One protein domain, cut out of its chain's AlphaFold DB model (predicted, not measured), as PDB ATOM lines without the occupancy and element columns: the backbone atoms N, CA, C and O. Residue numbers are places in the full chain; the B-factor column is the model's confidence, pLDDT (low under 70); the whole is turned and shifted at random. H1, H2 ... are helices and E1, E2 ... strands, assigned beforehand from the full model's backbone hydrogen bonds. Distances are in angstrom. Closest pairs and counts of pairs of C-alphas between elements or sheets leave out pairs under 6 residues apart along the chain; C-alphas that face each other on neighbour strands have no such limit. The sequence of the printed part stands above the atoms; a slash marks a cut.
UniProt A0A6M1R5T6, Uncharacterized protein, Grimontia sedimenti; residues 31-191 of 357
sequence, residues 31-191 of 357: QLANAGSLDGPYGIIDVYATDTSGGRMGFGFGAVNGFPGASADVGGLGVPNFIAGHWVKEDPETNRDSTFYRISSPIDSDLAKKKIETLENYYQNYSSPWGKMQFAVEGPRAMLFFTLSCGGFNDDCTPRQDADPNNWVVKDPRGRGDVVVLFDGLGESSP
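What this domain is: This is residues 31 to 191 of the 357 residues of an uncharacterized protein of Grimontia sedimenti (UniProt A0A6M1R5T6). What shape do these coordinates make? Two strongly twisted sheets stand partly face to face as a sandwich, their strands crossed at 58 degrees: a branched antiparallel sheet of E1, E2, E3, E4, E5 and E12, and an antiparallel sheet in the order E7 E8 E11 E10. H1 covers part of one face of the second sheet, and the short strands E6 and E9 pair at one far end. What is the make-up? The printed part has 161 residues, with one named helix and twelve named strands, in the order E1 to E5, H1, E6 to E12, and its class is mostly strand. It is compact, with a radius of gyration of the C-alphas of 15.7 A, and spans 50 by 33 by 26 A.

Where its parts are: Where is the largest sheet? It holds E1, residues 41 to 51, 28.2 A from first to last C-alpha; E2, 56 to 58; E3, 61 to 65; E4, 80 to 90, 28.6 A; E5, 97 to 106, 27.3 A; and E12, 188 to 190. C-alpha 41 is at (113.397, 127.796, 96.923) and C-alpha 190 at (103.870, 115.214, 103.706). What remains? E7 is residues 132 to 138, 20.1 A; E8, 141 to 147; E10, 169 to 171; E11, 178 to 186, 22.9 A; H1, 109 to 120, 16.0 A; E6, 123 to 125; and E9, 156 to 159.

How they stand to each other: How is the branched sheet joined? E2 and E3 lie on one side of E1 and E4 on the other side, with N 49 and O 57 at 2.9 A, N 42 and O 64 at 3.0 A, and N 48 and O 84 at 2.8 A, within hydrogen-bond range. E4 and E5 form a hairpin, with N 85 and O 103 at 3.0 A. How do the sheets meet? E11 bends by 60 degrees at residue 182 and runs on into E12, and there the chain changes sheets. The closest C-alphas of E5 and E11, those of Ile 103 and Leu 186, are 7.4 A apart. Where is H1? It is on the sheet E7 E8 E11 E10, making two layers, a helix on one face of a sheet, at a height of 8.8 A, and every O i to N i+4 pair in it is within hydrogen-bond range. Its closest C-alpha pair with E11 is Ala 112 and Leu 182, 5.1 A.

The domain as a whole: How far does it reach? The two C-alphas farthest apart, those of Thr 94 and Gln 161, are 51.1 A apart. Are there cuts or long links? The printed part has no cut, and the link E3 to E4 is long, with 14 residues. Where is confidence low? Residues 73 to 76, 92 to 97, 127 to 130 and 151 to 154 have pLDDT under 70.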
ATOM      1  N   GLN A  31     126.376 109.984  87.000       72.44
ATOM      2  CA  GLN A  31     126.504 111.402  86.656       72.44
ATOM      3  C   GLN A  31     125.716 112.249  87.652       72.44
ATOM      4  O   GLN A  31     124.675 111.819  88.148       72.44
ATOM      5  N   LEU A  32     126.225 113.440  87.957       76.38
ATOM      6  CA  LEU A  32     125.628 114.354  88.925       76.38
ATOM      7  C   LEU A  32     125.311 115.672  88.221       76.38
ATOM      8  O   LEU A  32     126.217 116.349  87.742       76.38
ATOM      9  N   ALA A  33     124.034 116.023  88.184       82.50
ATOM     10  CA  ALA A  33     123.541 117.336  87.794       82.50
ATOM     11  C   ALA A  33     122.836 117.968  88.999       82.50
ATOM     12  O   ALA A  33     122.492 117.268  89.951       82.50
ATOM     13  N   ASN A  34     122.580 119.276  88.968       84.00
ATOM     14  CA  ASN A  34     121.679 119.874  89.953       84.00
ATOM     15  C   ASN A  34     120.282 120.036  89.367       84.00
ATOM     16  O   ASN A  34     120.102 120.478  88.230       84.00
ATOM     17  N   ALA A  35     119.295 119.703  90.184       90.50
ATOM     18  CA  ALA A  35     117.897 119.998  89.941       90.50
ATOM     19  C   ALA A  35     117.606 121.510  89.934       90.50
ATOM     20  O   ALA A  35     118.354 122.308  90.496       90.50
ATOM     21  N   GLY A  36     116.496 121.898  89.312       92.00
ATOM     22  CA  GLY A  36     115.917 123.235  89.411       92.00
ATOM     23  C   GLY A  36     114.562 123.245  90.117       92.00
ATOM     24  O   GLY A  36     114.009 122.205  90.476       92.00
ATOM     25  N   SER A  37     113.997 124.434  90.260       93.44
ATOM     26  CA  SER A  37     112.647 124.660  90.780       93.44
ATOM     27  C   SER A  37     111.929 125.741  89.974       93.44
ATOM     28  O   SER A  37     112.574 126.635  89.417       93.44
ATOM     29  N   LEU A  38     110.600 125.653  89.877       93.50
ATOM     30  CA  LEU A  38     109.801 126.596  89.077       93.50
ATOM     31  C   LEU A  38     109.077 127.660  89.906       93.50
ATOM     32  O   LEU A  38     108.755 128.722  89.380       93.50
ATOM     33  N   ASP A  39     108.866 127.416  91.196       91.81
ATOM     34  CA  ASP A  39     108.012 128.230  92.067       91.81
ATOM     35  C   ASP A  39     108.715 128.670  93.366       91.81
ATOM     36  O   ASP A  39     108.063 128.932  94.377       91.81
ATOM     37  N   GLY A  40     110.048 128.761  93.374       88.94
ATOM     38  CA  GLY A  40     110.831 129.322  94.486       88.94
ATOM     39  C   GLY A  40     111.865 128.357  95.077       88.94
ATOM     40  O   GLY A  40     112.282 127.430  94.386       88.94
ATOM     41  N   PRO A  41     112.320 128.577  96.323       88.50
ATOM     42  CA  PRO A  41     113.397 127.796  96.923       88.50
ATOM     43  C   PRO A  41     112.957 126.388  97.352       88.50
ATOM     44  O   PRO A  41     111.851 126.192  97.864       88.50
ATOM     45  N   TYR A  42     113.847 125.418  97.142       90.88
ATOM     46  CA  TYR A  42     113.697 124.030  97.581       90.88
ATOM     47  C   TYR A  42     115.022 123.436  98.033       90.88
ATOM     48  O   TYR A  42     116.027 123.606  97.345       90.88
ATOM     49  N   GLY A  43     114.985 122.600  99.067       89.25
ATOM     50  CA  GLY A  43     116.023 121.607  99.322       89.25
ATOM     51  C   GLY A  43     115.730 120.331  98.533       89.25
ATOM     52  O   GLY A  43     114.772 119.624  98.839       89.25
ATOM     53  N   ILE A  44     116.529 120.007  97.513       89.69
ATOM     54  CA  ILE A  44     116.354 118.777  96.718       89.69
ATOM     55  C   ILE A  44     117.433 117.770  97.110       89.69
ATOM     56  O   ILE A  44     118.629 118.055  96.995       89.69
ATOM     57  N   ILE A  45     117.017 116.587  97.575       85.81
ATOM     58  CA  ILE A  45     117.909 115.608  98.207       85.81
ATOM     59  C   ILE A  45     117.656 114.201  97.666       85.81
ATOM     60  O   ILE A  45     116.529 113.714  97.611       85.81
ATOM     61  N   ASP A  46     118.736 113.523  97.280       86.25
ATOM     62  CA  ASP A  46     118.717 112.130  96.816       86.25
ATOM     63  C   ASP A  46     117.753 111.859  95.655       86.25
ATOM     64  O   ASP A  46     117.265 110.743  95.492       86.25
ATOM     65  N   VAL A  47     117.488 112.862  94.818       91.75
ATOM     66  CA  VAL A  47     116.775 112.645  93.561       91.75
ATOM     67  C   VAL A  47     117.696 111.995  92.546       91.75
ATOM     68  O   VAL A  47     118.833 112.429  92.367       91.75
ATOM     69  N   TYR A  48     117.207 110.957  91.875       92.56
ATOM     70  CA  TYR A  48     117.906 110.276  90.798       92.56
ATOM     71  C   TYR A  48     116.945 109.647  89.788       92.56
ATOM     72  O   TYR A  48     115.829 109.256  90.126       92.56
ATOM     73  N   ALA A  49     117.430 109.478  88.562       93.31
ATOM     74  CA  ALA A  49     116.800 108.655  87.538       93.31
ATOM     75  C   ALA A  49     117.721 107.493  87.147       93.31
ATOM     76  O   ALA A  49     118.947 107.600  87.265       93.31
ATOM     77  N   THR A  50     117.133 106.391  86.688       93.50
ATOM     78  CA  THR A  50     117.866 105.267  86.093       93.50
ATOM     79  C   THR A  50     117.449 105.047  84.648       93.50
ATOM     80  O   THR A  50     116.325 105.382  84.268       93.50
ATOM     81  N   ASP A  51     118.354 104.490  83.847       92.31
ATOM     82  CA  ASP A  51     118.073 104.084  82.471       92.31
ATOM     83  C   ASP A  51     117.853 102.575  82.320       92.31
ATOM     84  O   ASP A  51     118.064 101.776  83.238       92.31
ATOM     85  N   THR A  52     117.435 102.177  81.120       92.69
ATOM     86  CA  THR A  52     117.190 100.778  80.745       92.69
ATOM     87  C   THR A  52     118.428  99.878  80.808       92.69
ATOM     88  O   THR A  52     118.277  98.660  80.770       92.69
ATOM     89  N   SER A  53     119.637 100.441  80.892       88.69
ATOM     90  CA  SER A  53     120.899  99.700  81.042       88.69
ATOM     91  C   SER A  53     121.361  99.570  82.500       88.69
ATOM     92  O   SER A  53     122.344  98.884  82.775       88.69
ATOM     93  N   GLY A  54     120.657 100.209  83.442       85.69
ATOM     94  CA  GLY A  54     121.060 100.303  84.847       85.69
ATOM     95  C   GLY A  54     121.996 101.478  85.159       85.69
ATOM     96  O   GLY A  54     122.490 101.578  86.283       85.69
ATOM     97  N   GLY A  55     122.239 102.382  84.203       86.88
ATOM     98  CA  GLY A  55     122.894 103.665  84.453       86.88
ATOM     99  C   GLY A  55     122.058 104.532  85.396       86.88
ATOM    100  O   GLY A  55     120.833 104.410  85.445       86.88
ATOM    101  N   ARG A  56     122.713 105.398  86.179       88.19
ATOM    102  CA  ARG A  56     122.058 106.252  87.181       88.19
ATOM    103  C   ARG A  56     122.564 107.683  87.087       88.19
ATOM    104  O   ARG A  56     123.767 107.910  87.039       88.19
ATOM    105  N   MET A  57     121.651 108.642  87.165       88.00
ATOM    106  CA  MET A  57     121.970 110.066  87.227       88.00
ATOM    107  C   MET A  57     121.321 110.696  88.455       88.00
ATOM    108  O   MET A  57     120.132 110.495  88.686       88.00
ATOM    109  N   GLY A  58     122.106 111.412  89.259       89.19
ATOM    110  CA  GLY A  58     121.657 112.117  90.458       89.19
ATOM    111  C   GLY A  58     121.394 113.601  90.197       89.19
ATOM    112  O   GLY A  58     122.114 114.226  89.422       89.19
ATOM    113  N   PHE A  59     120.387 114.148  90.878       89.25
ATOM    114  CA  PHE A  59     119.916 115.534  90.766       89.25
ATOM    115  C   PHE A  59     119.846 116.287  92.113       89.25
ATOM    116  O   PHE A  59     119.671 117.505  92.130       89.25
ATOM    117  N   GLY A  60     119.937 115.582  93.248       79.00
ATOM    118  CA  GLY A  60     119.664 116.143  94.580       79.00
ATOM    119  C   GLY A  60     120.893 116.649  95.336       79.00
ATOM    120  O   GLY A  60     121.390 115.943  96.212       79.00
ATOM    121  N   PHE A  61     121.353 117.866  95.028       73.25
ATOM    122  CA  PHE A  61     122.499 118.511  95.689       73.25
ATOM    123  C   PHE A  61     122.158 119.874  96.308       73.25
ATOM    124  O   PHE A  61     122.815 120.881  96.047       73.25
ATOM    125  N   GLY A  62     121.166 119.887  97.199       73.31
ATOM    126  CA  GLY A  62     120.964 120.981  98.150       73.31
ATOM    127  C   GLY A  62     119.929 122.015  97.721       73.31
ATOM    128  O   GLY A  62     118.973 121.692  97.016       73.31
ATOM    129  N   ALA A  63     120.098 123.238  98.226       78.00
ATOM    130  CA  ALA A  63     119.157 124.334  98.039       78.00
ATOM    131  C   ALA A  63     119.221 124.887  96.609       78.00
ATOM    132  O   ALA A  63     120.289 125.274  96.124       78.00
ATOM    133  N   VAL A  64     118.074 124.950  95.939       82.31
ATOM    134  CA  VAL A  64     117.949 125.439  94.563       82.31
ATOM    135  C   VAL A  64     116.836 126.470  94.458       82.31
ATOM    136  O   VAL A  64     115.810 126.373  95.128       82.31
ATOM    137  N   ASN A  65     117.033 127.464  93.595       86.31
ATOM    138  CA  ASN A  65     116.010 128.442  93.251       86.31
ATOM    139  C   ASN A  65     116.130 128.803  91.767       86.31
ATOM    140  O   ASN A  65     117.070 129.491  91.360       86.31
ATOM    141  N   GLY A  66     115.180 128.318  90.971       87.62
ATOM    142  CA  GLY A  66     115.093 128.578  89.538       87.62
ATOM    143  C   GLY A  66     115.465 127.380  88.667       87.62
ATOM    144  O   GLY A  66     115.904 126.330  89.136       87.62
ATOM    145  N   PHE A  67     115.266 127.555  87.362       88.56
ATOM    146  CA  PHE A  67     115.437 126.510  86.357       88.56
ATOM    147  C   PHE A  67     116.394 126.935  85.233       88.56
ATOM    148  O   PHE A  67     116.378 128.107  84.853       88.56
ATOM    149  N   PRO A  68     117.179 126.010  84.648       84.56
ATOM    150  CA  PRO A  68     117.524 124.728  85.243       84.56
ATOM    151  C   PRO A  68     118.422 124.970  86.465       84.56
ATOM    152  O   PRO A  68     118.861 126.100  86.705       84.56
ATOM    153  N   GLY A  69     118.702 123.915  87.225       79.44
ATOM    154  CA  GLY A  69     119.679 123.982  88.306       79.44
ATOM    155  C   GLY A  69     121.051 124.462  87.829       79.44
ATOM    156  O   GLY A  69     121.430 124.284  86.666       79.44
ATOM    157  N   ALA A  70     121.828 125.063  88.730       76.62
ATOM    158  CA  ALA A  70     123.222 125.400  88.443       76.62
ATOM    159  C   ALA A  70     123.989 124.129  88.050       76.62
ATOM    160  O   ALA A  70     123.844 123.120  88.716       76.62
ATOM    161  N   SER A  71     124.805 124.122  86.997       73.12
ATOM    162  CA  SER A  71     125.479 122.885  86.551       73.12
ATOM    163  C   SER A  71     124.518 121.730  86.204       73.12
ATOM    164  O   SER A  71     124.906 120.567  86.255       73.12
ATOM    165  N   ALA A  72     123.281 122.019  85.787       70.81
ATOM    166  CA  ALA A  72     122.394 121.023  85.171       70.81
ATOM    167  C   ALA A  72     122.885 120.544  83.788       70.81
ATOM    168  O   ALA A  72     122.228 119.750  83.123       70.81
ATOM    169  N   ASP A  73     124.036 121.046  83.336       63.28
ATOM    170  CA  ASP A  73     124.620 120.776  82.029       63.28
ATOM    171  C   ASP A  73     125.554 119.547  82.001       63.28
ATOM    172  O   ASP A  73     126.306 119.362  81.040       63.28
ATOM    173  N   VAL A  74     125.557 118.727  83.056       60.91
ATOM    174  CA  VAL A  74     126.485 117.598  83.211       60.91
ATOM    175  C   VAL A  74     125.893 116.336  82.584       60.91
ATOM    176  O   VAL A  74     125.136 115.621  83.228       60.91
ATOM    177  N   GLY A  75     126.296 116.071  81.339       65.38
ATOM    178  CA  GLY A  75     126.139 114.788  80.649       65.38
ATOM    179  C   GLY A  75     124.702 114.280  80.454       65.38
ATOM    180  O   GLY A  75     123.713 114.919  80.811       65.38
ATOM    181  N   GLY A  76     124.605 113.128  79.791       67.06
ATOM    182  CA  GLY A  76     123.350 112.458  79.479       67.06
ATOM    183  C   GLY A  76     123.218 111.135  80.225       67.06
ATOM    184  O   GLY A  76     124.193 110.402  80.409       67.06
ATOM    185  N   LEU A  77     121.985 110.829  80.608       78.06
ATOM    186  CA  LEU A  77     121.525 109.483  80.933       78.06
ATOM    187  C   LEU A  77     121.072 108.804  79.628       78.06
ATOM    188  O   LEU A  77     120.661 109.501  78.697       78.06
ATOM    189  N   GLY A  78     121.116 107.469  79.554       85.88
ATOM    190  CA  GLY A  78     120.444 106.739  78.475       85.88
ATOM    191  C   GLY A  78     118.918 106.925  78.511       85.88
ATOM    192  O   GLY A  78     118.389 107.842  79.138       85.88
ATOM    193  N   VAL A  79     118.174 106.026  77.862       92.88
ATOM    194  CA  VAL A  79     116.701 106.065  77.900       92.88
ATOM    195  C   VAL A  79     116.216 105.805  79.335       92.88
ATOM    196  O   VAL A  79     116.411 104.691  79.831       92.88
ATOM    197  N   PRO A  80     115.584 106.780  80.014       93.94
ATOM    198  CA  PRO A  80     115.187 106.616  81.404       93.94
ATOM    199  C   PRO A  80     114.019 105.634  81.547       93.94
ATOM    200  O   PRO A  80     113.133 105.579  80.694       93.94
ATOM    201  N   ASN A  81     113.998 104.888  82.651       96.62
ATOM    202  CA  ASN A  81     112.928 103.940  82.982       96.62
ATOM    203  C   ASN A  81     112.355 104.110  84.398       96.62
ATOM    204  O   ASN A  81     111.324 103.517  84.711       96.62
ATOM    205  N   PHE A  82     112.993 104.905  85.258       96.94
ATOM    206  CA  PHE A  82     112.552 105.091  86.637       96.94
ATOM    207  C   PHE A  82     113.117 106.379  87.241       96.94
ATOM    208  O   PHE A  82     114.211 106.818  86.877       96.94
ATOM    209  N   ILE A  83     112.380 106.961  88.189       95.94
ATOM    210  CA  ILE A  83     112.788 108.131  88.968       95.94
ATOM    211  C   ILE A  83     112.383 107.984  90.435       95.94
ATOM    212  O   ILE A  83     111.277 107.537  90.743       95.94
ATOM    213  N   ALA A  84     113.271 108.387  91.341       95.31
ATOM    214  CA  ALA A  84     112.983 108.442  92.769       95.31
ATOM    215  C   ALA A  84     113.744 109.566  93.474       95.31
ATOM    216  O   ALA A  84     114.765 110.040  92.979       95.31
ATOM    217  N   GLY A  85     113.255 109.975  94.643       93.06
ATOM    218  CA  GLY A  85     113.949 110.916  95.518       93.06
ATOM    219  C   GLY A  85     113.034 111.738  96.403       93.06
ATOM    220  O   GLY A  85     111.827 111.496  96.455       93.06
ATOM    221  N   HIS A  86     113.630 112.723  97.077       93.38
ATOM    222  CA  HIS A  86     112.949 113.585  98.034       93.38
ATOM    223  C   HIS A  86     113.258 115.063  97.774       93.38
ATOM    224  O   HIS A  86     114.339 115.430  97.309       93.38
ATOM    225  N   TRP A  87     112.313 115.936  98.088       93.44
ATOM    226  CA  TRP A  87     112.559 117.376  98.114       93.44
ATOM    227  C   TRP A  87     111.686 118.047  99.163       93.44
ATOM    228  O   TRP A  87     110.679 117.492  99.591       93.44
ATOM    229  N   VAL A  88     112.080 119.237  99.593       91.00
ATOM    230  CA  VAL A  88     111.368 120.017 100.599       91.00
ATOM    231  C   VAL A  88     111.200 121.449 100.124       91.00
ATOM    232  O   VAL A  88     112.133 122.041  99.579       91.00
ATOM    233  N   LYS A  89     109.991 121.990 100.281       89.75
ATOM    234  CA  LYS A  89     109.719 123.406 100.042       89.75
ATOM    235  C   LYS A  89     110.190 124.205 101.245       89.75
ATOM    236  O   LYS A  89     109.696 123.985 102.351       89.75
ATOM    237  N   GLU A  90     111.060 125.172 101.013       79.06
ATOM    238  CA  GLU A  90     111.449 126.132 102.041       79.06
ATOM    239  C   GLU A  90     110.406 127.256 102.110       79.06
ATOM    240  O   GLU A  90     109.987 127.798 101.083       79.06
ATOM    241  N   ASP A  91     109.965 127.594 103.320       71.69
ATOM    242  CA  ASP A  91     109.177 128.789 103.593       71.69
ATOM    243  C   ASP A  91     110.100 130.018 103.517       71.69
ATOM    244  O   ASP A  91     111.011 130.146 104.338       71.69
ATOM    245  N   PRO A  92     109.885 130.938 102.563       61.47
ATOM    246  CA  PRO A  92     110.749 132.097 102.381       61.47
ATOM    247  C   PRO A  92     110.665 133.131 103.517       61.47
ATOM    248  O   PRO A  92     111.567 133.960 103.630       61.47
ATOM    249  N   GLU A  93     109.612 133.125 104.343       61.00
ATOM    250  CA  GLU A  93     109.470 134.062 105.468       61.00
ATOM    251  C   GLU A  93     110.177 133.554 106.724       61.00
ATOM    252  O   GLU A  93     110.787 134.332 107.462       61.00
ATOM    253  N   THR A  94     110.113 132.245 106.962       60.66
ATOM    254  CA  THR A  94     110.653 131.627 108.179       60.66
ATOM    255  C   THR A  94     111.967 130.878 107.953       60.66
ATOM    256  O   THR A  94     112.622 130.504 108.926       60.66
ATOM    257  N   ASN A  95     112.381 130.675 106.693       57.84
ATOM    258  CA  ASN A  95     113.449 129.751 106.283       57.84
ATOM    259  C   ASN A  95     113.287 128.352 106.913       57.84
ATOM    260  O   ASN A  95     114.273 127.700 107.265       57.84
ATOM    261  N   ARG A  96     112.039 127.908 107.117       64.38
ATOM    262  CA  ARG A  96     111.717 126.576 107.641       64.38
ATOM    263  C   ARG A  96     111.221 125.674 106.524       64.38
ATOM    264  O   ARG A  96     110.552 126.118 105.597       64.38
ATOM    265  N   ASP A  97     111.494 124.388 106.660       66.62
ATOM    266  CA  ASP A  97     110.879 123.362 105.830       66.62
ATOM    267  C   ASP A  97     109.353 123.384 106.015       66.62
ATOM    268  O   ASP A  97     108.853 123.206 107.127       66.62
ATOM    269  N   SER A  98     108.615 123.624 104.931       74.00
ATOM    270  CA  SER A  98     107.152 123.785 104.958       74.00
ATOM    271  C   SER A  98     106.403 122.525 104.534       74.00
ATOM    272  O   SER A  98     105.424 122.141 105.173       74.00
ATOM    273  N   THR A  99     106.880 121.859 103.480       88.06
ATOM    274  CA  THR A  99     106.266 120.644 102.934       88.06
ATOM    275  C   THR A  99     107.337 119.754 102.326       88.06
ATOM    276  O   THR A  99     108.145 120.212 101.517       88.06
ATOM    277  N   PHE A 100     107.308 118.476 102.675       90.62
ATOM    278  CA  PHE A 100     108.213 117.440 102.198       90.62
ATOM    279  C   PHE A 100     107.540 116.621 101.108       90.62
ATOM    280  O   PHE A 100     106.346 116.326 101.167       90.62
ATOM    281  N   TYR A 101     108.319 116.197 100.127       94.75
ATOM    282  CA  TYR A 101     107.834 115.459  98.978       94.75
ATOM    283  C   TYR A 101     108.705 114.241  98.700       94.75
ATOM    284  O   TYR A 101     109.909 114.248  98.971       94.75
ATOM    285  N   ARG A 102     108.084 113.200  98.147       95.44
ATOM    286  CA  ARG A 102     108.746 111.965  97.724       95.44
ATOM    287  C   ARG A 102     108.210 111.524  96.373       95.44
ATOM    288  O   ARG A 102     107.005 111.548  96.146       95.44
ATOM    289  N   ILE A 103     109.092 111.055  95.500       96.44
ATOM    290  CA  ILE A 103     108.713 110.359  94.269       96.44
ATOM    291  C   ILE A 103     109.380 108.989  94.223       96.44
ATOM    292  O   ILE A 103     110.508 108.812  94.683       96.44
ATOM    293  N   SER A 104     108.662 108.021  93.666       96.38
ATOM    294  CA  SER A 104     109.156 106.698  93.302       96.38
ATOM    295  C   SER A 104     108.242 106.185  92.197       96.38
ATOM    296  O   SER A 104     107.120 105.761  92.467       96.38
ATOM    297  N   SER A 105     108.657 106.336  90.940       97.81
ATOM    298  CA  SER A 105     107.775 106.087  89.799       97.81
ATOM    299  C   SER A 105     108.523 105.497  88.607       97.81
ATOM    300  O   SER A 105     109.619 105.966  88.280       97.81
ATOM    301  N   PRO A 106     107.923 104.524  87.894       97.75
ATOM    302  CA  PRO A 106     108.402 104.144  86.575       97.75
ATOM    303  C   PRO A 106     108.241 105.301  85.580       97.75
ATOM    304  O   PRO A 106     107.374 106.167  85.736       97.75
ATOM    305  N   ILE A 107     109.073 105.279  84.544       97.69
ATOM    306  CA  ILE A 107     108.996 106.137  83.360       97.69
ATOM    307  C   ILE A 107     108.674 105.234  82.166       97.69
ATOM    308  O   ILE A 107     109.258 104.159  82.030       97.69
ATOM    309  N   ASP A 108     107.760 105.667  81.294       98.00
ATOM    310  CA  ASP A 108     107.501 104.991  80.018       98.00
ATOM    311  C   ASP A 108     108.730 105.139  79.109       98.00
ATOM    312  O   ASP A 108     108.905 106.152  78.425       98.00
ATOM    313  N   SER A 109     109.608 104.136  79.137       97.25
ATOM    314  CA  SER A 109     110.876 104.153  78.409       97.25
ATOM    315  C   SER A 109     110.685 104.147  76.893       97.25
ATOM    316  O   SER A 109     111.487 104.741  76.175       97.25
ATOM    317  N   ASP A 110     109.619 103.518  76.390       97.94
ATOM    318  CA  ASP A 110     109.342 103.464  74.953       97.94
ATOM    319  C   ASP A 110     108.925 104.841  74.434       97.94
ATOM    320  O   ASP A 110     109.382 105.281  73.373       97.94
ATOM    321  N   LEU A 111     108.083 105.551  75.188       98.00
ATOM    322  CA  LEU A 111     107.724 106.930  74.872       98.00
ATOM    323  C   LEU A 111     108.905 107.882  75.086       98.00
ATOM    324  O   LEU A 111     109.140 108.750  74.244       98.00
ATOM    325  N   ALA A 112     109.662 107.718  76.173       97.06
ATOM    326  CA  ALA A 112     110.839 108.535  76.452       97.06
ATOM    327  C   ALA A 112     111.873 108.420  75.324       97.06
ATOM    328  O   ALA A 112     112.351 109.442  74.836       97.06
ATOM    329  N   LYS A 113     112.143 107.201  74.839       96.25
ATOM    330  CA  LYS A 113     113.035 106.961  73.698       96.25
ATOM    331  C   LYS A 113     112.573 107.706  72.450       96.25
ATOM    332  O   LYS A 113     113.350 108.456  71.872       96.25
ATOM    333  N   LYS A 114     111.299 107.563  72.073       97.25
ATOM    334  CA  LYS A 114     110.743 108.248  70.893       97.25
ATOM    335  C   LYS A 114     110.854 109.770  71.008       97.25
ATOM    336  O   LYS A 114     111.152 110.437  70.022       97.25
ATOM    337  N   LYS A 115     110.635 110.324  72.204       97.12
ATOM    338  CA  LYS A 115     110.782 111.762  72.476       97.12
ATOM    339  C   LYS A 115     112.234 112.229  72.355       97.12
ATOM    340  O   LYS A 115     112.479 113.243  71.710       97.12
ATOM    341  N   ILE A 116     113.183 111.487  72.928       93.38
ATOM    342  CA  ILE A 116     114.623 111.768  72.805       93.38
ATOM    343  C   ILE A 116     115.033 111.762  71.330       93.38
ATOM    344  O   ILE A 116     115.536 112.770  70.842       93.38
ATOM    345  N   GLU A 117     114.717 110.686  70.604       93.00
ATOM    346  CA  GLU A 117     115.030 110.542  69.175       93.00
ATOM    347  C   GLU A 117     114.388 111.655  68.332       93.00
ATOM    348  O   GLU A 117     114.983 112.125  67.360       93.00
ATOM    349  N   THR A 118     113.188 112.113  68.707       94.88
ATOM    350  CA  THR A 118     112.533 113.256  68.054       94.88
ATOM    351  C   THR A 118     113.360 114.527  68.230       94.88
ATOM    352  O   THR A 118     113.626 115.205  67.241       94.88
ATOM    353  N   LEU A 119     113.831 114.832  69.448       92.56
ATOM    354  CA  LEU A 119     114.653 116.021  69.686       92.56
ATOM    355  C   LEU A 119     116.036 115.920  69.022       92.56
ATOM    356  O   LEU A 119     116.499 116.892  68.430       92.56
ATOM    357  N   GLU A 120     116.672 114.747  69.059       89.56
ATOM    358  CA  GLU A 120     117.959 114.477  68.392       89.56
ATOM    359  C   GLU A 120     117.901 114.705  66.877       89.56
ATOM    360  O   GLU A 120     118.877 115.152  66.273       89.56
ATOM    361  N   ASN A 121     116.741 114.459  66.265       90.38
ATOM    362  CA  ASN A 121     116.506 114.675  64.839       90.38
ATOM    363  C   ASN A 121     115.789 115.997  64.524       90.38
ATOM    364  O   ASN A 121     115.455 116.238  63.360       90.38
ATOM    365  N   TYR A 122     115.559 116.848  65.529       91.81
ATOM    366  CA  TYR A 122     114.683 118.008  65.404       91.81
ATOM    367  C   TYR A 122     115.286 119.129  64.557       91.81
ATOM    368  O   TYR A 122     114.608 119.716  63.714       91.81
ATOM    369  N   TYR A 123     116.569 119.426  64.757       90.31
ATOM    370  CA  TYR A 123     117.238 120.564  64.129       90.31
ATOM    371  C   TYR A 123     117.878 120.216  62.787       90.31
ATOM    372  O   TYR A 123     118.352 119.100  62.558       90.31
ATOM    373  N   GLN A 124     117.931 121.190  61.879       86.50
ATOM    374  CA  GLN A 124     118.554 121.021  60.565       86.50
ATOM    375  C   GLN A 124     120.043 120.681  60.691       86.50
ATOM    376  O   GLN A 124     120.467 119.645  60.178       86.50
ATOM    377  N   ASN A 125     120.792 121.502  61.435       79.38
ATOM    378  CA  ASN A 125     122.254 121.451  61.505       79.38
ATOM    379  C   ASN A 125     122.776 121.411  62.951       79.38
ATOM    380  O   ASN A 125     123.606 122.229  63.346       79.38
ATOM    381  N   TYR A 126     122.319 120.443  63.745       74.94
ATOM    382  CA  TYR A 126     122.832 120.240  65.099       74.94
ATOM    383  C   TYR A 126     123.910 119.146  65.123       74.94
ATOM    384  O   TYR A 126     123.685 118.032  64.657       74.94
ATOM    385  N   SER A 127     125.101 119.478  65.628       65.88
ATOM    386  CA  SER A 127     126.297 118.620  65.556       65.88
ATOM    387  C   SER A 127     126.865 118.215  66.918       65.88
ATOM    388  O   SER A 127     127.795 117.409  66.978       65.88
ATOM    389  N   SER A 128     126.336 118.760  68.017       68.81
ATOM    390  CA  SER A 128     126.845 118.460  69.354       68.81
ATOM    391  C   SER A 128     126.329 117.096  69.835       68.81
ATOM    392  O   SER A 128     125.123 116.867  69.845       68.81
ATOM    393  N   PRO A 129     127.209 116.184  70.280       61.66
ATOM    394  CA  PRO A 129     126.803 114.851  70.724       61.66
ATOM    395  C   PRO A 129     126.242 114.823  72.159       61.66
ATOM    396  O   PRO A 129     126.005 113.748  72.700       61.66
ATOM    397  N   TRP A 130     126.067 115.977  72.811       69.12
ATOM    398  CA  TRP A 130     125.810 116.050  74.253       69.12
ATOM    399  C   TRP A 130     124.352 116.400  74.550       69.12
ATOM    400  O   TRP A 130     124.013 117.559  74.794       69.12
ATOM    401  N   GLY A 131     123.488 115.386  74.542       82.50
ATOM    402  CA  GLY A 131     122.173 115.484  75.166       82.50
ATOM    403  C   GLY A 131     122.297 115.610  76.685       82.50
ATOM    404  O   GLY A 131     123.185 115.008  77.293       82.50
ATOM    405  N   LYS A 132     121.427 116.414  77.298       86.44
ATOM    406  CA  LYS A 132     121.466 116.726  78.729       86.44
ATOM    407  C   LYS A 132     120.131 116.424  79.378       86.44
ATOM    408  O   LYS A 132     119.084 116.797  78.844       86.44
ATOM    409  N   MET A 133     120.180 115.800  80.549       89.75
ATOM    410  CA  MET A 133     119.000 115.620  81.389       89.75
ATOM    411  C   MET A 133     118.887 116.771  82.382       89.75
ATOM    412  O   MET A 133     119.850 117.112  83.066       89.75
ATOM    413  N   GLN A 134     117.695 117.343  82.495       91.81
ATOM    414  CA  GLN A 134     117.389 118.387  83.468       91.81
ATOM    415  C   GLN A 134     116.204 117.937  84.311       91.81
ATOM    416  O   GLN A 134     115.210 117.455  83.777       91.81
ATOM    417  N   PHE A 135     116.295 118.103  85.625       93.12
ATOM    418  CA  PHE A 135     115.215 117.775  86.548       93.12
ATOM    419  C   PHE A 135     114.709 119.044  87.229       93.12
ATOM    420  O   PHE A 135     115.511 119.920  87.562       93.12
ATOM    421  N   ALA A 136     113.400 119.151  87.439       94.94
ATOM    422  CA  ALA A 136     112.807 120.267  88.162       94.94
ATOM    423  C   ALA A 136     111.593 119.855  88.989       94.94
ATOM    424  O   ALA A 136     110.909 118.885  88.659       94.94
ATOM    425  N   VAL A 137     111.300 120.648  90.019       95.69
ATOM    426  CA  VAL A 137     110.110 120.485  90.861       95.69
ATOM    427  C   VAL A 137     109.255 121.751  90.911       95.69
ATOM    428  O   VAL A 137     109.757 122.865  90.739       95.69
ATOM    429  N   GLU A 138     107.958 121.555  91.144       95.31
ATOM    430  CA  GLU A 138     106.959 122.600  91.395       95.31
ATOM    431  C   GLU A 138     105.885 122.049  92.346       95.31
ATOM    432  O   GLU A 138     105.076 121.197  91.977       95.31
ATOM    433  N   GLY A 139     105.891 122.475  93.607       93.88
ATOM    434  CA  GLY A 139     105.128 121.802  94.667       93.88
ATOM    435  C   GLY A 139     105.397 120.280  94.693       93.88
ATOM    436  O   GLY A 139     106.562 119.886  94.782       93.88
ATOM    437  N   PRO A 140     104.362 119.417  94.602       95.88
ATOM    438  CA  PRO A 140     104.521 117.964  94.484       95.88
ATOM    439  C   PRO A 140     104.880 117.487  93.071       95.88
ATOM    440  O   PRO A 140     105.137 116.303  92.879       95.88
ATOM    441  N   ARG A 141     104.871 118.350  92.055       97.31
ATOM    442  CA  ARG A 141     105.159 117.956  90.674       97.31
ATOM    443  C   ARG A 141     106.662 117.777  90.472       97.31
ATOM    444  O   ARG A 141     107.441 118.659  90.822       97.31
ATOM    445  N   ALA A 142     107.054 116.663  89.866       96.94
ATOM    446  CA  ALA A 142     108.424 116.330  89.496       96.94
ATOM    447  C   ALA A 142     108.511 116.130  87.979       96.94
ATOM    448  O   ALA A 142     107.725 115.379  87.399       96.94
ATOM    449  N   MET A 143     109.472 116.795  87.339       96.81
ATOM    450  CA  MET A 143     109.622 116.805  85.885       96.81
ATOM    451  C   MET A 143     111.046 116.445  85.475       96.81
ATOM    452  O   MET A 143     112.008 117.030  85.977       96.81
ATOM    453  N   LEU A 144     111.174 115.517  84.527       95.44
ATOM    454  CA  LEU A 144     112.438 115.172  83.882       95.44
ATOM    455  C   LEU A 144     112.381 115.586  82.414       95.44
ATOM    456  O   LEU A 144     111.498 115.158  81.667       95.44
ATOM    457  N   PHE A 145     113.351 116.388  82.002       94.94
ATOM    458  CA  PHE A 145     113.489 116.917  80.656       94.94
ATOM    459  C   PHE A 145     114.755 116.383  80.002       94.94
ATOM    460  O   PHE A 145     115.772 116.186  80.668       94.94
ATOM    461  N   PHE A 146     114.709 116.252  78.682       93.31
ATOM    462  CA  PHE A 146     115.896 116.104  77.853       93.31
ATOM    463  C   PHE A 146     116.032 117.305  76.929       93.31
ATOM    464  O   PHE A 146     115.049 117.764  76.341       93.31
ATOM    465  N   THR A 147     117.250 117.824  76.814       90.75
ATOM    466  CA  THR A 147     117.567 118.956  75.949       90.75
ATOM    467  C   THR A 147     118.904 118.766  75.260       90.75
ATOM    468  O   THR A 147     119.832 118.166  75.798       90.75
ATOM    469  N   LEU A 148     119.025 119.362  74.084       87.00
ATOM    470  CA  LEU A 148     120.283 119.479  73.362       87.00
ATOM    471  C   LEU A 148     121.028 120.776  73.712       87.00
ATOM    472  O   LEU A 148     122.135 120.997  73.252       87.00
ATOM    473  N   SER A 149     120.462 121.654  74.551       76.69
ATOM    474  CA  SER A 149     121.079 122.955  74.881       76.69
ATOM    475  C   SER A 149     121.433 123.797  73.648       76.69
ATOM    476  O   SER A 149     122.407 124.547  73.664       76.69
ATOM    477  N   CYS A 150     120.636 123.674  72.585       74.62
ATOM    478  CA  CYS A 150     120.752 124.508  71.398       74.62
ATOM    479  C   CYS A 150     120.375 125.944  71.786       74.62
ATOM    480  O   CYS A 150     119.212 126.234  72.069       74.62
ATOM    481  N   GLY A 151     121.375 126.814  71.914       62.31
ATOM    482  CA  GLY A 151     121.186 128.149  72.489       62.31
ATOM    483  C   GLY A 151     122.430 129.037  72.483       62.31
ATOM    484  O   GLY A 151     122.369 130.165  72.975       62.31
ATOM    485  N   GLY A 152     123.559 128.559  71.945       62.78
ATOM    486  CA  GLY A 152     124.717 129.398  71.666       62.78
ATOM    487  C   GLY A 152     124.499 130.262  70.423       62.78
ATOM    488  O   GLY A 152     123.755 129.899  69.518       62.78
ATOM    489  N   PHE A 153     125.200 131.397  70.334       58.72
ATOM    490  CA  PHE A 153     125.118 132.322  69.187       58.72
ATOM    491  C   PHE A 153     125.473 131.692  67.827       58.72
ATOM    492  O   PHE A 153     125.191 132.293  66.794       58.72
ATOM    493  N   ASN A 154     126.103 130.514  67.827       65.19
ATOM    494  CA  ASN A 154     126.586 129.827  66.632       65.19
ATOM    495  C   ASN A 154     125.814 128.534  66.318       65.19
ATOM    496  O   ASN A 154     126.166 127.860  65.351       65.19
ATOM    497  N   ASP A 155     124.804 128.176  67.117       72.12
ATOM    498  CA  ASP A 155     124.023 126.961  66.891       72.12
ATOM    499  C   ASP A 155     122.852 127.267  65.948       72.12
ATOM    500  O   ASP A 155     122.033 128.150  66.213       72.12
ATOM    501  N   ASP A 156     122.741 126.522  64.849       78.88
ATOM    502  CA  ASP A 156     121.558 126.568  63.991       78.88
ATOM    503  C   ASP A 156     120.448 125.697  64.594       78.88
ATOM    504  O   ASP A 156     120.272 124.522  64.258       78.88
ATOM    505  N   CYS A 157     119.693 126.308  65.506       83.62
ATOM    506  CA  CYS A 157     118.531 125.711  66.159       83.62
ATOM    507  C   CYS A 157     117.261 125.800  65.300       83.62
ATOM    508  O   CYS A 157     116.151 125.819  65.832       83.62
ATOM    509  N   THR A 158     117.388 125.888  63.973       88.19
ATOM    510  CA  THR A 158     116.227 125.887  63.081       88.19
ATOM    511  C   THR A 158     115.646 124.472  63.003       88.19
ATOM    512  O   THR A 158     116.362 123.539  62.616       88.19
ATOM    513  N   PRO A 159     114.356 124.273  63.336       90.12
ATOM    514  CA  PRO A 159     113.712 122.974  63.188       90.12
ATOM    515  C   PRO A 159     113.700 122.513  61.726       90.12
ATOM    516  O   PRO A 159     113.591 123.321  60.795       90.12
ATOM    517  N   ARG A 160     113.788 121.203  61.498       90.88
ATOM    518  CA  ARG A 160     113.486 120.612  60.186       90.88
ATOM    519  C   ARG A 160     111.990 120.743  59.903       90.88
ATOM    520  O   ARG A 160     111.165 120.850  60.810       90.88
ATOM    521  N   GLN A 161     111.634 120.712  58.625       90.69
ATOM    522  CA  GLN A 161     110.234 120.580  58.244       90.69
ATOM    523  C   GLN A 161     109.696 119.235  58.753       90.69
ATOM    524  O   GLN A 161     110.379 118.221  58.627       90.69
ATOM    525  N   ASP A 162     108.503 119.246  59.353       89.06
ATOM    526  CA  ASP A 162     107.832 118.064  59.912       89.06
ATOM    527  C   ASP A 162     108.676 117.285  60.946       89.06
ATOM    528  O   ASP A 162     108.492 116.084  61.135       89.06
ATOM    529  N   ALA A 163     109.602 117.973  61.629       90.75
ATOM    530  CA  ALA A 163     110.535 117.381  62.589       90.75
ATOM    531  C   ALA A 163     109.860 116.734  63.809       90.75
ATOM    532  O   ALA A 163     110.405 115.808  64.403       90.75
ATOM    533  N   ASP A 164     108.692 117.245  64.193       94.75
ATOM    534  CA  ASP A 164     107.959 116.819  65.379       94.75
ATOM    535  C   ASP A 164     106.455 116.707  65.075       94.75
ATOM    536  O   ASP A 164     105.656 117.565  65.454       94.75
ATOM    537  N   PRO A 165     106.035 115.647  64.364       93.56
ATOM    538  CA  PRO A 165     104.634 115.460  63.991       93.56
ATOM    539  C   PRO A 165     103.714 115.232  65.201       93.56
ATOM    540  O   PRO A 165     102.496 115.354  65.076       93.56
ATOM    541  N   ASN A 166     104.277 114.892  66.365       96.19
ATOM    542  CA  ASN A 166     103.530 114.603  67.587       96.19
ATOM    543  C   ASN A 166     103.487 115.787  68.568       96.19
ATOM    544  O   ASN A 166     102.829 115.672  69.603       96.19
ATOM    545  N   ASN A 167     104.141 116.910  68.249       95.94
ATOM    546  CA  ASN A 167     104.281 118.082  69.120       95.94
ATOM    547  C   ASN A 167     104.863 117.735  70.508       95.94
ATOM    548  O   ASN A 167     104.352 118.174  71.541       95.94
ATOM    549  N   TRP A 168     105.892 116.885  70.550       97.50
ATOM    550  CA  TRP A 168     106.607 116.520  71.776       97.50
ATOM    551  C   TRP A 168     107.684 117.520  72.193       97.50
ATOM    552  O   TRP A 168     107.999 117.599  73.383       97.50
ATOM    553  N   VAL A 169     108.262 118.243  71.237       96.12
ATOM    554  CA  VAL A 169     109.269 119.272  71.468       96.12
ATOM    555  C   VAL A 169     108.558 120.548  71.891       96.12
ATOM    556  O   VAL A 169     107.759 121.128  71.156       96.12
ATOM    557  N   VAL A 170     108.848 120.984  73.109       95.56
ATOM    558  CA  VAL A 170     108.251 122.165  73.732       95.56
ATOM    559  C   VAL A 170     109.343 123.106  74.206       95.56
ATOM    560  O   VAL A 170     110.505 122.721  74.336       95.56
ATOM    561  N   LYS A 171     108.975 124.349  74.510       92.88
ATOM    562  CA  LYS A 171     109.907 125.252  75.177       92.88
ATOM    563  C   LYS A 171     110.153 124.819  76.620       92.88
ATOM    564  O   LYS A 171     109.250 124.327  77.294       92.88
ATOM    565  N   ASP A 172     111.382 125.034  77.085       91.31
ATOM    566  CA  ASP A 172     111.753 124.892  78.489       91.31
ATOM    567  C   ASP A 172     110.863 125.801  79.364       91.31
ATOM    568  O   ASP A 172     110.288 126.773  78.865       91.31
ATOM    569  N   PRO A 173     110.758 125.546  80.678       91.12
ATOM    570  CA  PRO A 173     109.979 126.387  81.590       91.12
ATOM    571  C   PRO A 173     110.302 127.894  81.567       91.12
ATOM    572  O   PRO A 173     109.521 128.693  82.074       91.12
ATOM    573  N   ARG A 174     111.434 128.313  80.981       87.88
ATOM    574  CA  ARG A 174     111.799 129.730  80.806       87.88
ATOM    575  C   ARG A 174     111.502 130.283  79.413       87.88
ATOM    576  O   ARG A 174     111.759 131.462  79.173       87.88
ATOM    577  N   GLY A 175     111.029 129.462  78.482       87.94
ATOM    578  CA  GLY A 175     110.781 129.850  77.098       87.94
ATOM    579  C   GLY A 175     112.038 130.005  76.231       87.94
ATOM    580  O   GLY A 175     111.942 130.567  75.142       87.94
ATOM    581  N   ARG A 176     113.221 129.579  76.695       83.69
ATOM    582  CA  ARG A 176     114.519 129.912  76.073       83.69
ATOM    583  C   ARG A 176     115.131 128.799  75.235       83.69
ATOM    584  O   ARG A 176     115.856 129.105  74.299       83.69
ATOM    585  N   GLY A 177     114.867 127.542  75.570       86.75
ATOM    586  CA  GLY A 177     115.402 126.385  74.848       86.75
ATOM    587  C   GLY A 177     114.303 125.398  74.498       86.75
ATOM    588  O   GLY A 177     113.218 125.472  75.065       86.75
ATOM    589  N   ASP A 178     114.581 124.484  73.575       92.00
ATOM    590  CA  ASP A 178     113.681 123.373  73.282       92.00
ATOM    591  C   ASP A 178     114.059 122.137  74.103       92.00
ATOM    592  O   ASP A 178     115.239 121.799  74.288       92.00
ATOM    593  N   VAL A 179     113.030 121.480  74.621       94.06
ATOM    594  CA  VAL A 179     113.119 120.303  75.477       94.06
ATOM    595  C   VAL A 179     112.055 119.295  75.075       94.06
ATOM    596  O   VAL A 179     111.038 119.637  74.474       94.06
ATOM    597  N   VAL A 180     112.255 118.051  75.485       96.25
ATOM    598  CA  VAL A 180     111.179 117.060  75.548       96.25
ATOM    599  C   VAL A 180     110.955 116.652  76.993       96.25
ATOM    600  O   VAL A 180     111.902 116.443  77.753       96.25
ATOM    601  N   VAL A 181     109.687 116.540  77.381       97.50
ATOM    602  CA  VAL A 181     109.297 116.111  78.728       97.50
ATOM    603  C   VAL A 181     109.264 114.588  78.762       97.50
ATOM    604  O   VAL A 181     108.399 113.968  78.132       97.50
ATOM    605  N   LEU A 182     110.210 113.979  79.471       97.31
ATOM    606  CA  LEU A 182     110.336 112.526  79.599       97.31
ATOM    607  C   LEU A 182     109.499 111.978  80.753       97.31
ATOM    608  O   LEU A 182     108.963 110.879  80.656       97.31
ATOM    609  N   PHE A 183     109.355 112.767  81.814       97.69
ATOM    610  CA  PHE A 183     108.507 112.461  82.957       97.69
ATOM    611  C   PHE A 183     107.858 113.741  83.472       97.69
ATOM    612  O   PHE A 183     108.511 114.782  83.531       97.69
ATOM    613  N   ASP A 184     106.590 113.639  83.848       97.62
ATOM    614  CA  ASP A 184     105.821 114.683  84.515       97.62
ATOM    615  C   ASP A 184     104.807 113.986  85.422       97.62
ATOM    616  O   ASP A 184     103.858 113.361  84.941       97.62
ATOM    617  N   GLY A 185     105.076 113.992  86.722       97.31
ATOM    618  CA  GLY A 185     104.305 113.226  87.689       97.31
ATOM    619  C   GLY A 185     104.183 113.937  89.024       97.31
ATOM    620  O   GLY A 185     104.931 114.864  89.329       97.31
ATOM    621  N   LEU A 186     103.223 113.486  89.827       97.56
ATOM    622  CA  LEU A 186     103.002 113.986  91.177       97.56
ATOM    623  C   LEU A 186     103.672 113.053  92.183       97.56
ATOM    624  O   LEU A 186     103.398 111.854  92.210       97.56
ATOM    625  N   GLY A 187     104.552 113.620  92.998       95.12
ATOM    626  CA  GLY A 187     105.062 112.999  94.204       95.12
ATOM    627  C   GLY A 187     104.040 113.032  95.334       95.12
ATOM    628  O   GLY A 187     103.097 113.826  95.348       95.12
ATOM    629  N   GLU A 188     104.266 112.171  96.311       95.81
ATOM    630  CA  GLU A 188     103.568 112.200  97.587       95.81
ATOM    631  C   GLU A 188     103.995 113.447  98.370       95.81
ATOM    632  O   GLU A 188     105.176 113.806  98.383       95.81
ATOM    633  N   SER A 189     103.053 114.094  99.056       92.94
ATOM    634  CA  SER A 189     103.310 115.244  99.929       92.94
ATOM    635  C   SER A 189     103.088 114.884 101.393       92.94
ATOM    636  O   SER A 189     102.080 114.267 101.734       92.94
ATOM    637  N   SER A 190     103.972 115.353 102.261       86.12
ATOM    638  CA  SER A 190     103.870 115.214 103.706       86.12
ATOM    639  C   SER A 190     104.224 116.545 104.375       86.12
ATOM    640  O   SER A 190     105.147 117.224 103.925       86.12
ATOM    641  N   PRO A 191     103.561 116.935 105.477       76.50
ATOM    642  CA  PRO A 191     104.024 118.061 106.288       76.50
ATOM    643  C   PRO A 191     105.342 117.751 107.022       76.50
ATOM    644  O   PRO A 191     105.891 118.619 107.695       76.50
TER     645      PRO A 191